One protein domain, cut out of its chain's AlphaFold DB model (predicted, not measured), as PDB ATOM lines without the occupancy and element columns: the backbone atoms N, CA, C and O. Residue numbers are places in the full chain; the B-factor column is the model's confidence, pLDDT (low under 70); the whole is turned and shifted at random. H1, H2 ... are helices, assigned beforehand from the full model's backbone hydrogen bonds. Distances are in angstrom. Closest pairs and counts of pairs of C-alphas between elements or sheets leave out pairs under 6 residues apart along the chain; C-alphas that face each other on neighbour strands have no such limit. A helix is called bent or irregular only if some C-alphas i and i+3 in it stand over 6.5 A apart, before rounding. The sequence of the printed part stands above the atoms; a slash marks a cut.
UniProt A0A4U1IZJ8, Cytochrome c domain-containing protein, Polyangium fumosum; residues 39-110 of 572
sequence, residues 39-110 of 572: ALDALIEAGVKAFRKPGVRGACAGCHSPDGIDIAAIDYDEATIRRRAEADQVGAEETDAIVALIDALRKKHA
ATOM      1  N   ALA A  39      44.442 164.290 208.072       90.81
ATOM      2  CA  ALA A  39      45.492 163.400 208.548       90.81
ATOM      3  C   ALA A  39      46.718 164.190 209.029       90.81
ATOM      4  O   ALA A  39      47.269 163.862 210.079       90.81
ATOM      5  N   LEU A  40      47.115 165.251 208.314       93.25
ATOM      6  CA  LEU A  40      48.179 166.151 208.772       93.25
ATOM      7  C   LEU A  40      47.764 166.903 210.036       93.25
ATOM      8  O   LEU A  40      48.564 167.011 210.959       93.25
ATOM      9  N   ASP A  41      46.518 167.373 210.108       93.50
ATOM     10  CA  ASP A  41      46.009 168.078 211.289       93.50
ATOM     11  C   ASP A  41      46.039 167.186 212.541       93.50
ATOM     12  O   ASP A  41      46.464 167.630 213.604       93.50
ATOM     13  N   ALA A  42      45.678 165.905 212.415       95.19
ATOM     14  CA  ALA A  42      45.758 164.957 213.525       95.19
ATOM     15  C   ALA A  42      47.203 164.704 213.997       95.19
ATOM     16  O   ALA A  42      47.442 164.616 215.202       95.19
ATOM     17  N   LEU A  43      48.163 164.605 213.067       96.69
ATOM     18  CA  LEU A  43      49.587 164.472 213.402       96.69
ATOM     19  C   LEU A  43      50.114 165.720 214.110       96.69
ATOM     20  O   LEU A  43      50.834 165.601 215.099       96.69
ATOM     21  N   ILE A  44      49.717 166.903 213.635       97.00
ATOM     22  CA  ILE A  44      50.093 168.174 214.255       97.00
ATOM     23  C   ILE A  44      49.562 168.237 215.683       97.00
ATOM     24  O   ILE A  44      50.329 168.500 216.597       97.00
ATOM     25  N   GLU A  45      48.286 167.939 215.918       96.56
ATOM     26  CA  GLU A  45      47.720 168.029 217.268       96.56
ATOM     27  C   GLU A  45      48.317 167.002 218.241       96.56
ATOM     28  O   GLU A  45      48.633 167.338 219.386       96.56
ATOM     29  N   ALA A  46      48.548 165.763 217.790       96.44
ATOM     30  CA  ALA A  46      49.234 164.757 218.601       96.44
ATOM     31  C   ALA A  46      50.665 165.192 218.950       96.44
ATOM     32  O   ALA A  46      51.094 165.100 220.102       96.44
ATOM     33  N   GLY A  47      51.386 165.710 217.960       97.44
ATOM     34  CA  GLY A  47      52.753 166.161 218.120       97.44
ATOM     35  C   GLY A  47      52.891 167.428 218.959       97.44
ATOM     36  O   GLY A  47      53.785 167.494 219.791       97.44
ATOM     37  N   VAL A  48      51.984 168.402 218.842       97.38
ATOM     38  CA  VAL A  48      51.977 169.597 219.705       97.38
ATOM     39  C   VAL A  48      51.769 169.217 221.165       97.38
ATOM     40  O   VAL A  48      52.422 169.773 222.049       97.38
ATOM     41  N   LYS A  49      50.905 168.236 221.443       96.25
ATOM     42  CA  LYS A  49      50.742 167.717 222.803       96.25
ATOM     43  C   LYS A  49      52.048 167.120 223.344       96.25
ATOM     44  O   LYS A  49      52.374 167.363 224.503       96.25
ATOM     45  N   ALA A  50      52.786 166.376 222.519       96.38
ATOM     46  CA  ALA A  50      54.108 165.861 222.876       96.38
ATOM     47  C   ALA A  50      55.136 166.994 223.066       96.38
ATOM     48  O   ALA A  50      55.858 167.007 224.056       96.38
ATOM     49  N   PHE A  51      55.133 167.993 222.185       96.00
ATOM     50  CA  PHE A  51      56.044 169.143 222.201       96.00
ATOM     51  C   PHE A  51      55.872 170.051 223.436       96.00
ATOM     52  O   PHE A  51      56.811 170.714 223.877       96.00
ATOM     53  N   ARG A  52      54.663 170.074 224.010       94.75
ATOM     54  CA  ARG A  52      54.310 170.798 225.247       94.75
ATOM     55  C   ARG A  52      54.538 169.986 226.521       94.75
ATOM     56  O   ARG A  52      54.355 170.514 227.618       94.75
ATOM     57  N   LYS A  53      54.874 168.700 226.405       92.31
ATOM     58  CA  LYS A  53      55.102 167.835 227.562       92.31
ATOM     59  C   LYS A  53      56.429 168.228 228.228       92.31
ATOM     60  O   LYS A  53      57.441 168.278 227.534       92.31
ATOM     61  N   PRO A  54      56.452 168.483 229.548       89.06
ATOM     62  CA  PRO A  54      57.700 168.755 230.253       89.06
ATOM     63  C   PRO A  54      58.661 167.560 230.186       89.06
ATOM     64  O   PRO A  54      58.265 166.430 230.490       89.06
ATOM     65  N   GLY A  55      59.905 167.829 229.788       86.19
ATOM     66  CA  GLY A  55      61.053 166.932 229.892       86.19
ATOM     67  C   GLY A  55      61.972 167.305 231.061       86.19
ATOM     68  O   GLY A  55      61.603 168.102 231.922       86.19
ATOM     69  N   VAL A  56      63.194 166.761 231.089       84.50
ATOM     70  CA  VAL A  56      64.191 167.102 232.129       84.50
ATOM     71  C   VAL A  56      64.767 168.508 231.995       84.50
ATOM     72  O   VAL A  56      65.241 169.040 232.992       84.50
ATOM     73  N   ARG A  57      64.708 169.103 230.797       84.44
ATOM     74  CA  ARG A  57      65.113 170.495 230.541       84.44
ATOM     75  C   ARG A  57      63.925 171.453 230.370       84.44
ATOM     76  O   ARG A  57      64.072 172.578 229.895       84.44
ATOM     77  N   GLY A  58      62.731 170.994 230.748       88.44
ATOM     78  CA  GLY A  58      61.451 171.626 230.436       88.44
ATOM     79  C   GLY A  58      60.843 171.129 229.123       88.44
ATOM     80  O   GLY A  58      61.296 170.146 228.538       88.44
ATOM     81  N   ALA A  59      59.738 171.740 228.697       91.94
ATOM     82  CA  ALA A  59      59.075 171.386 227.440       91.94
ATOM     83  C   ALA A  59      59.772 172.048 226.241       91.94
ATOM     84  O   ALA A  59      60.190 173.201 226.344       91.94
ATOM     85  N   CYS A  60      59.792 171.397 225.071       94.50
ATOM     86  CA  CYS A  60      60.356 171.992 223.851       94.50
ATOM     87  C   CYS A  60      59.676 173.332 223.500       94.50
ATOM     88  O   CYS A  60      60.344 174.291 223.114       94.50
ATOM     89  N   ALA A  61      58.360 173.435 223.721       95.38
ATOM     90  CA  ALA A  61      57.587 174.675 223.561       95.38
ATOM     91  C   ALA A  61      58.044 175.832 224.477       95.38
ATOM     92  O   ALA A  61      57.701 176.983 224.220       95.38
ATOM     93  N   GLY A  62      58.790 175.531 225.541       94.00
ATOM     94  CA  GLY A  62      59.348 176.503 226.478       94.00
ATOM     95  C   GLY A  62      60.636 177.175 226.005       94.00
ATOM     96  O   GLY A  62      61.024 178.180 226.594       94.00
ATOM     97  N   CYS A  63      61.277 176.648 224.955       94.38
ATOM     98  CA  CYS A  63      62.438 177.265 224.301       94.38
ATOM     99  C   CYS A  63      62.161 177.658 222.844       94.38
ATOM    100  O   CYS A  63      62.753 178.602 222.328       94.38
ATOM    101  N   HIS A  64      61.247 176.952 222.181       96.25
ATOM    102  CA  HIS A  64      60.933 177.122 220.765       96.25
ATOM    103  C   HIS A  64      59.608 177.856 220.542       96.25
ATOM    104  O   HIS A  64      58.959 178.334 221.478       96.25
ATOM    105  N   SER A  65      59.186 177.954 219.278       95.38
ATOM    106  CA  SER A  65      57.805 178.336 218.974       95.38
ATOM    107  C   SER A  65      56.815 177.344 219.612       95.38
ATOM    108  O   SER A  65      57.158 176.173 219.790       95.38
ATOM    109  N   PRO A  66      55.565 177.734 219.923       92.44
ATOM    110  CA  PRO A  66      54.677 176.917 220.759       92.44
ATOM    111  C   PRO A  66      54.197 175.605 220.115       92.44
ATOM    112  O   PRO A  66      53.477 174.826 220.748       92.44
ATOM    113  N   ASP A  67      54.537 175.389 218.847       94.00
ATOM    114  CA  ASP A  67      54.203 174.209 218.059       94.00
ATOM    115  C   ASP A  67      55.313 173.755 217.105       94.00
ATOM    116  O   ASP A  67      55.046 172.961 216.208       94.00
ATOM    117  N   GLY A  68      56.549 174.228 217.285       95.62
ATOM    118  CA  GLY A  68      57.712 173.743 216.537       95.62
ATOM    119  C   GLY A  68      57.784 174.182 215.069       95.62
ATOM    120  O   GLY A  68      58.506 173.561 214.287       95.62
ATOM    121  N   ILE A  69      57.066 175.238 214.658       95.88
ATOM    122  CA  ILE A  69      57.160 175.776 213.285       95.88
ATOM    123  C   ILE A  69      58.579 176.242 212.939       95.88
ATOM    124  O   ILE A  69      59.006 176.127 211.792       95.88
ATOM    125  N   ASP A  70      59.311 176.744 213.929       95.50
ATOM    126  CA  ASP A  70      60.713 177.120 213.809       95.50
ATOM    127  C   ASP A  70      61.599 175.898 213.553       95.50
ATOM    128  O   ASP A  70      62.367 175.900 212.600       95.50
ATOM    129  N   ILE A  71      61.414 174.805 214.298       96.00
ATOM    130  CA  ILE A  71      62.117 173.538 214.035       96.00
ATOM    131  C   ILE A  71      61.799 173.007 212.631       96.00
ATOM    132  O   ILE A  71      62.684 172.511 211.941       96.00
ATOM    133  N   ALA A  72      60.554 173.146 212.169       96.50
ATOM    134  CA  ALA A  72      60.172 172.780 210.807       96.50
ATOM    135  C   ALA A  72      60.851 173.639 209.732       96.50
ATOM    136  O   ALA A  72      61.119 173.130 208.638       96.50
ATOM    137  N   ALA A  73      61.135 174.907 210.039       95.44
ATOM    138  CA  ALA A  73      61.836 175.839 209.162       95.44
ATOM    139  C   ALA A  73      63.341 175.587 209.075       95.44
ATOM    140  O   ALA A  73      63.946 175.973 208.078       95.44
ATOM    141  N   ILE A  74      63.938 174.912 210.053       94.19
ATOM    142  CA  ILE A  74      65.361 174.573 210.046       94.19
ATOM    143  C   ILE A  74      65.570 173.130 209.564       94.19
ATOM    144  O   ILE A  74      64.781 172.226 209.848       94.19
ATOM    145  N   ASP A  75      66.634 172.901 208.796       91.75
ATOM    146  CA  ASP A  75      66.962 171.618 208.167       91.75
ATOM    147  C   ASP A  75      67.632 170.640 209.142       91.75
ATOM    148  O   ASP A  75      68.731 170.140 208.904       91.75
ATOM    149  N   TYR A  76      66.985 170.381 210.278       92.06
ATOM    150  CA  TYR A  76      67.367 169.257 211.128       92.06
ATOM    151  C   TYR A  76      66.860 167.957 210.508       92.06
ATOM    152  O   TYR A  76      65.676 167.839 210.150       92.06
ATOM    153  N   ASP A  77      67.756 166.977 210.422       91.12
ATOM    154  CA  ASP A  77      67.396 165.615 210.069       91.12
ATOM    155  C   ASP A  77      66.652 164.917 211.221       91.12
ATOM    156  O   ASP A  77      66.659 165.349 212.378       91.12
ATOM    157  N   GLU A  78      65.976 163.814 210.897       94.38
ATOM    158  CA  GLU A  78      65.211 163.041 211.879       94.38
ATOM    159  C   GLU A  78      66.094 162.570 213.045       94.38
ATOM    160  O   GLU A  78      65.667 162.610 214.197       94.38
ATOM    161  N   ALA A  79      67.332 162.155 212.763       93.94
ATOM    162  CA  ALA A  79      68.261 161.679 213.783       93.94
ATOM    163  C   ALA A  79      68.591 162.772 214.812       93.94
ATOM    164  O   ALA A  79      68.631 162.495 216.011       93.94
ATOM    165  N   THR A  80      68.775 164.011 214.362       92.38
ATOM    166  CA  THR A  80      69.023 165.173 215.219       92.38
ATOM    167  C   THR A  80      67.798 165.516 216.057       92.38
ATOM    168  O   THR A  80      67.929 165.695 217.269       92.38
ATOM    169  N   ILE A  81      66.603 165.542 215.451       93.88
ATOM    170  CA  ILE A  81      65.346 165.808 216.171       93.88
ATOM    171  C   ILE A  81      65.130 164.756 217.266       93.88
ATOM    172  O   ILE A  81      64.861 165.107 218.416       93.88
ATOM    173  N   ARG A  82      65.308 163.471 216.934       95.12
ATOM    174  CA  ARG A  82      65.195 162.368 217.896       95.12
ATOM    175  C   ARG A  82      66.194 162.503 219.031       95.12
ATOM    176  O   ARG A  82      65.782 162.497 220.185       95.12
ATOM    177  N   ARG A  83      67.480 162.688 218.711       93.50
ATOM    178  CA  ARG A  83      68.548 162.833 219.710       93.50
ATOM    179  C   ARG A  83      68.229 163.943 220.707       93.50
ATOM    180  O   ARG A  83      68.369 163.726 221.905       93.50
ATOM    181  N   ARG A  84      67.817 165.120 220.223       90.06
ATOM    182  CA  ARG A  84      67.498 166.267 221.085       90.06
ATOM    183  C   ARG A  84      66.262 166.003 221.951       90.06
ATOM    184  O   ARG A  84      66.338 166.170 223.160       90.06
ATOM    185  N   ALA A  85      65.173 165.490 221.374       91.44
ATOM    186  CA  ALA A  85      63.967 165.159 222.140       91.44
ATOM    187  C   ALA A  85      64.200 164.046 223.186       91.44
ATOM    188  O   ALA A  85      63.626 164.066 224.275       91.44
ATOM    189  N   GLU A  86      65.046 163.062 222.873       89.81
ATOM    190  CA  GLU A  86      65.440 162.000 223.805       89.81
ATOM    191  C   GLU A  86      66.375 162.509 224.908       89.81
ATOM    192  O   GLU A  86      66.252 162.063 226.050       89.81
ATOM    193  N   ALA A  87      67.268 163.460 224.603       85.12
ATOM    194  CA  ALA A  87      68.107 164.124 225.603       85.12
ATOM    195  C   ALA A  87      67.260 164.865 226.655       85.12
ATOM    196  O   ALA A  87      67.611 164.859 227.835       85.12
ATOM    197  N   ASP A  88      66.098 165.381 226.248       83.19
ATOM    198  CA  ASP A  88      65.099 165.981 227.136       83.19
ATOM    199  C   ASP A  88      64.181 164.947 227.821       83.19
ATOM    200  O   ASP A  88      63.292 165.311 228.589       83.19
ATOM    201  N   GLN A  89      64.410 163.645 227.612       81.31
ATOM    202  CA  GLN A  89      63.671 162.528 228.224       81.31
ATOM    203  C   GLN A  89      62.149 162.568 227.990       81.31
ATOM    204  O   GLN A  89      61.366 162.125 228.832       81.31
ATOM    205  N   VAL A  90      61.711 163.057 226.825       81.44
ATOM    206  CA  VAL A  90      60.281 163.243 226.513       81.44
ATOM    207  C   VAL A  90      59.524 161.901 226.352       81.44
ATOM    208  O   VAL A  90      58.311 161.840 226.590       81.44
ATOM    209  N   GLY A  91      60.249 160.801 226.107       89.31
ATOM    210  CA  GLY A  91      59.732 159.436 225.928       89.31
ATOM    211  C   GLY A  91      59.664 159.044 224.450       89.31
ATOM    212  O   GLY A  91      59.440 159.893 223.600       89.31
ATOM    213  N   ALA A  92      59.875 157.764 224.118       92.19
ATOM    214  CA  ALA A  92      60.022 157.333 222.720       92.19
ATOM    215  C   ALA A  92      58.766 157.572 221.855       92.19
ATOM    216  O   ALA A  92      58.885 157.982 220.703       92.19
ATOM    217  N   GLU A  93      57.568 157.348 222.410       94.88
ATOM    218  CA  GLU A  93      56.299 157.598 221.706       94.88
ATOM    219  C   GLU A  93      56.116 159.094 221.422       94.88
ATOM    220  O   GLU A  93      55.733 159.494 220.324       94.88
ATOM    221  N   GLU A  94      56.430 159.939 222.398       96.12
ATOM    222  CA  GLU A  94      56.369 161.381 222.226       96.12
ATOM    223  C   GLU A  94      57.452 161.905 221.277       96.12
ATOM    224  O   GLU A  94      57.171 162.793 220.477       96.12
ATOM    225  N   THR A  95      58.655 161.327 221.291       96.25
ATOM    226  CA  THR A  95      59.704 161.618 220.307       96.25
ATOM    227  C   THR A  95      59.226 161.311 218.884       96.25
ATOM    228  O   THR A  95      59.384 162.151 217.999       96.25
ATOM    229  N   ASP A  96      58.590 160.156 218.656       97.00
ATOM    230  CA  ASP A  96      57.986 159.815 217.357       97.00
ATOM    231  C   ASP A  96      56.910 160.833 216.946       97.00
ATOM    232  O   ASP A  96      56.849 161.250 215.786       97.00
ATOM    233  N   ALA A  97      56.081 161.273 217.897       97.50
ATOM    234  CA  ALA A  97      55.055 162.281 217.650       97.50
ATOM    235  C   ALA A  97      55.654 163.655 217.301       97.50
ATOM    236  O   ALA A  97      55.113 164.352 216.441       97.50
ATOM    237  N   ILE A  98      56.779 164.037 217.915       97.75
ATOM    238  CA  ILE A  98      57.515 165.267 217.585       97.75
ATOM    239  C   ILE A  98      58.121 165.171 216.180       97.75
ATOM    240  O   ILE A  98      57.972 166.100 215.395       97.75
ATOM    241  N   VAL A  99      58.740 164.051 215.801       97.88
ATOM    242  CA  VAL A  99      59.233 163.869 214.421       97.88
ATOM    243  C   VAL A  99      58.083 164.008 213.415       97.88
ATOM    244  O   VAL A  99      58.184 164.756 212.440       97.88
ATOM    245  N   ALA A 100      56.951 163.351 213.687       97.75
ATOM    246  CA  ALA A 100      55.771 163.424 212.834       97.75
ATOM    247  C   ALA A 100      55.170 164.840 212.753       97.75
ATOM    248  O   ALA A 100      54.702 165.233 211.682       97.75
ATOM    249  N   LEU A 101      55.210 165.615 213.847       98.00
ATOM    250  CA  LEU A 101      54.827 167.032 213.872       98.00
ATOM    251  C   LEU A 101      55.631 167.833 212.857       98.00
ATOM    252  O   LEU A 101      55.047 168.512 212.013       98.00
ATOM    253  N   ILE A 102      56.960 167.748 212.932       97.75
ATOM    254  CA  ILE A 102      57.864 168.548 212.103       97.75
ATOM    255  C   ILE A 102      57.646 168.241 210.618       97.75
ATOM    256  O   ILE A 102      57.482 169.155 209.804       97.75
ATOM    257  N   ASP A 103      57.530 166.963 210.264       96.75
ATOM    258  CA  ASP A 103      57.219 166.545 208.899       96.75
ATOM    259  C   ASP A 103      55.834 167.010 208.432       96.75
ATOM    260  O   ASP A 103      55.663 167.412 207.272       96.75
ATOM    261  N   ALA A 104      54.829 166.960 209.310       96.88
ATOM    262  CA  ALA A 104      53.480 167.410 208.993       96.88
ATOM    263  C   ALA A 104      53.421 168.930 208.788       96.88
ATOM    264  O   ALA A 104      52.784 169.383 207.836       96.88
ATOM    265  N   LEU A 105      54.131 169.715 209.606       95.94
ATOM    266  CA  LEU A 105      54.252 171.167 209.451       95.94
ATOM    267  C   LEU A 105      54.943 171.535 208.138       95.94
ATOM    268  O   LEU A 105      54.425 172.376 207.396       95.94
ATOM    269  N   ARG A 106      56.057 170.864 207.809       95.62
ATOM    270  CA  ARG A 106      56.771 171.066 206.539       95.62
ATOM    271  C   ARG A 106      55.851 170.850 205.340       95.62
ATOM    272  O   ARG A 106      55.809 171.688 204.439       95.62
ATOM    273  N   LYS A 107      55.048 169.780 205.362       95.31
ATOM    274  CA  LYS A 107      54.065 169.469 204.309       95.31
ATOM    275  C   LYS A 107      52.910 170.472 204.274       95.31
ATOM    276  O   LYS A 107      52.629 171.026 203.214       95.31
ATOM    277  N   LYS A 108      52.263 170.732 205.415       92.50
ATOM    278  CA  LYS A 108      51.071 171.593 205.518       92.50
ATOM    279  C   LYS A 108      51.351 173.030 205.080       92.50
ATOM    280  O   LYS A 108      50.516 173.644 204.421       92.50
ATOM    281  N   HIS A 109      52.521 173.560 205.432       90.94
ATOM    282  CA  HIS A 109      52.897 174.948 205.156       90.94
ATOM    283  C   HIS A 109      53.862 175.107 203.970       90.94
ATOM    284  O   HIS A 109      54.311 176.227 203.702       90.94
ATOM    285  N   ALA A 110      54.157 174.009 203.259       92.88
ATOM    286  CA  ALA A 110      55.129 173.950 202.167       92.88
ATOM    287  C   ALA A 110      56.459 174.634 202.541       92.88
ATOM    288  O   ALA A 110      56.960 175.505 201.825       92.88
TER     289      ALA A 110
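AT A GLANCE: This is residues 39 to 110 of the 572 residues of the protein "Cytochrome c domain-containing protein" of Polyangium fumosum (UniProt A0A4U1IZJ8). One long helix, H4, runs through the middle of a small helical domain, with H1 crossing it on one side, H3 folded against it as a helical hairpin on the opposite side, and the short H2 packed on it nearer its last residue. A long loop, residues 52 to 68, leads from H1 to H2. The printed part has 72 residues with four named helices, in the order H1, H2, H3, H4, and no named strand; its class is all helix. It is compact, with a radius of gyration of the C-alphas of 10.7 A, and its rounded outline spans 32 by 22 by 20 A.

IN THESE COORDINATES: The printed part begins with H1, residues 39 to 51, whose first C-alpha, that of Ala 39, is at (45.492, 163.400, 208.548); it is 18.2 A long from first to last C-alpha. Residues 52 to 68 follow with no named element. H2 is short, residues 69 to 73, and measures 6.2 A. H3, residues 78 to 87, is 14.1 A long and begins with C-alpha 78 at (65.211, 163.041, 211.879). H4, residues 92 to 108, is the longest helix at 24.1 A and ends with C-alpha 108 at (51.071, 171.593, 205.518). None of the four helices is bent or irregular.

HOW THE PARTS SIT: H4 is the hub and touches the three other helices. H1 touches H4, and their closest C-alphas, those of Gly 47 and Ala 97, are 4.5 A apart. These two run opposite ways at a steep tilt of 48 degrees, their centres 7.1 A apart. H2 touches H4 at residues 102 to 106 of H4 alone, with the closest C-alphas, those of Ala 72 and Ile 102, 5.0 A apart. H3 touches H4 at residues 92 to 99 of H4 alone, and the closest C-alphas, those of Ala 85 and Thr 95, are 5.8 A apart. H3 and H4 form a helical hairpin, running opposite ways at a steep tilt of 42 degrees. H1 and H3 are apart, as are H1 and H2, and H2 and H3. In H1, H2, H3 and H4 every O i to N i+4 pair is within hydrogen-bond range.

THE WHOLE: The two C-alphas farthest apart are those of Val 56, in the long link from H1 to H2, and Ala 110, at 32.0 A. The 17 residues of that link have C-alphas 6 to 16 A from the mean of the C-alphas. The links H2 to H3 and H3 to H4 are tight, with 4 residues each. The first and last printed C-alphas, those of Ala 39 and Ala 110, are 15.6 A apart, and the printed part has no cut. The mean pLDDT of the printed part is 93.5, and no printed residue is under 70.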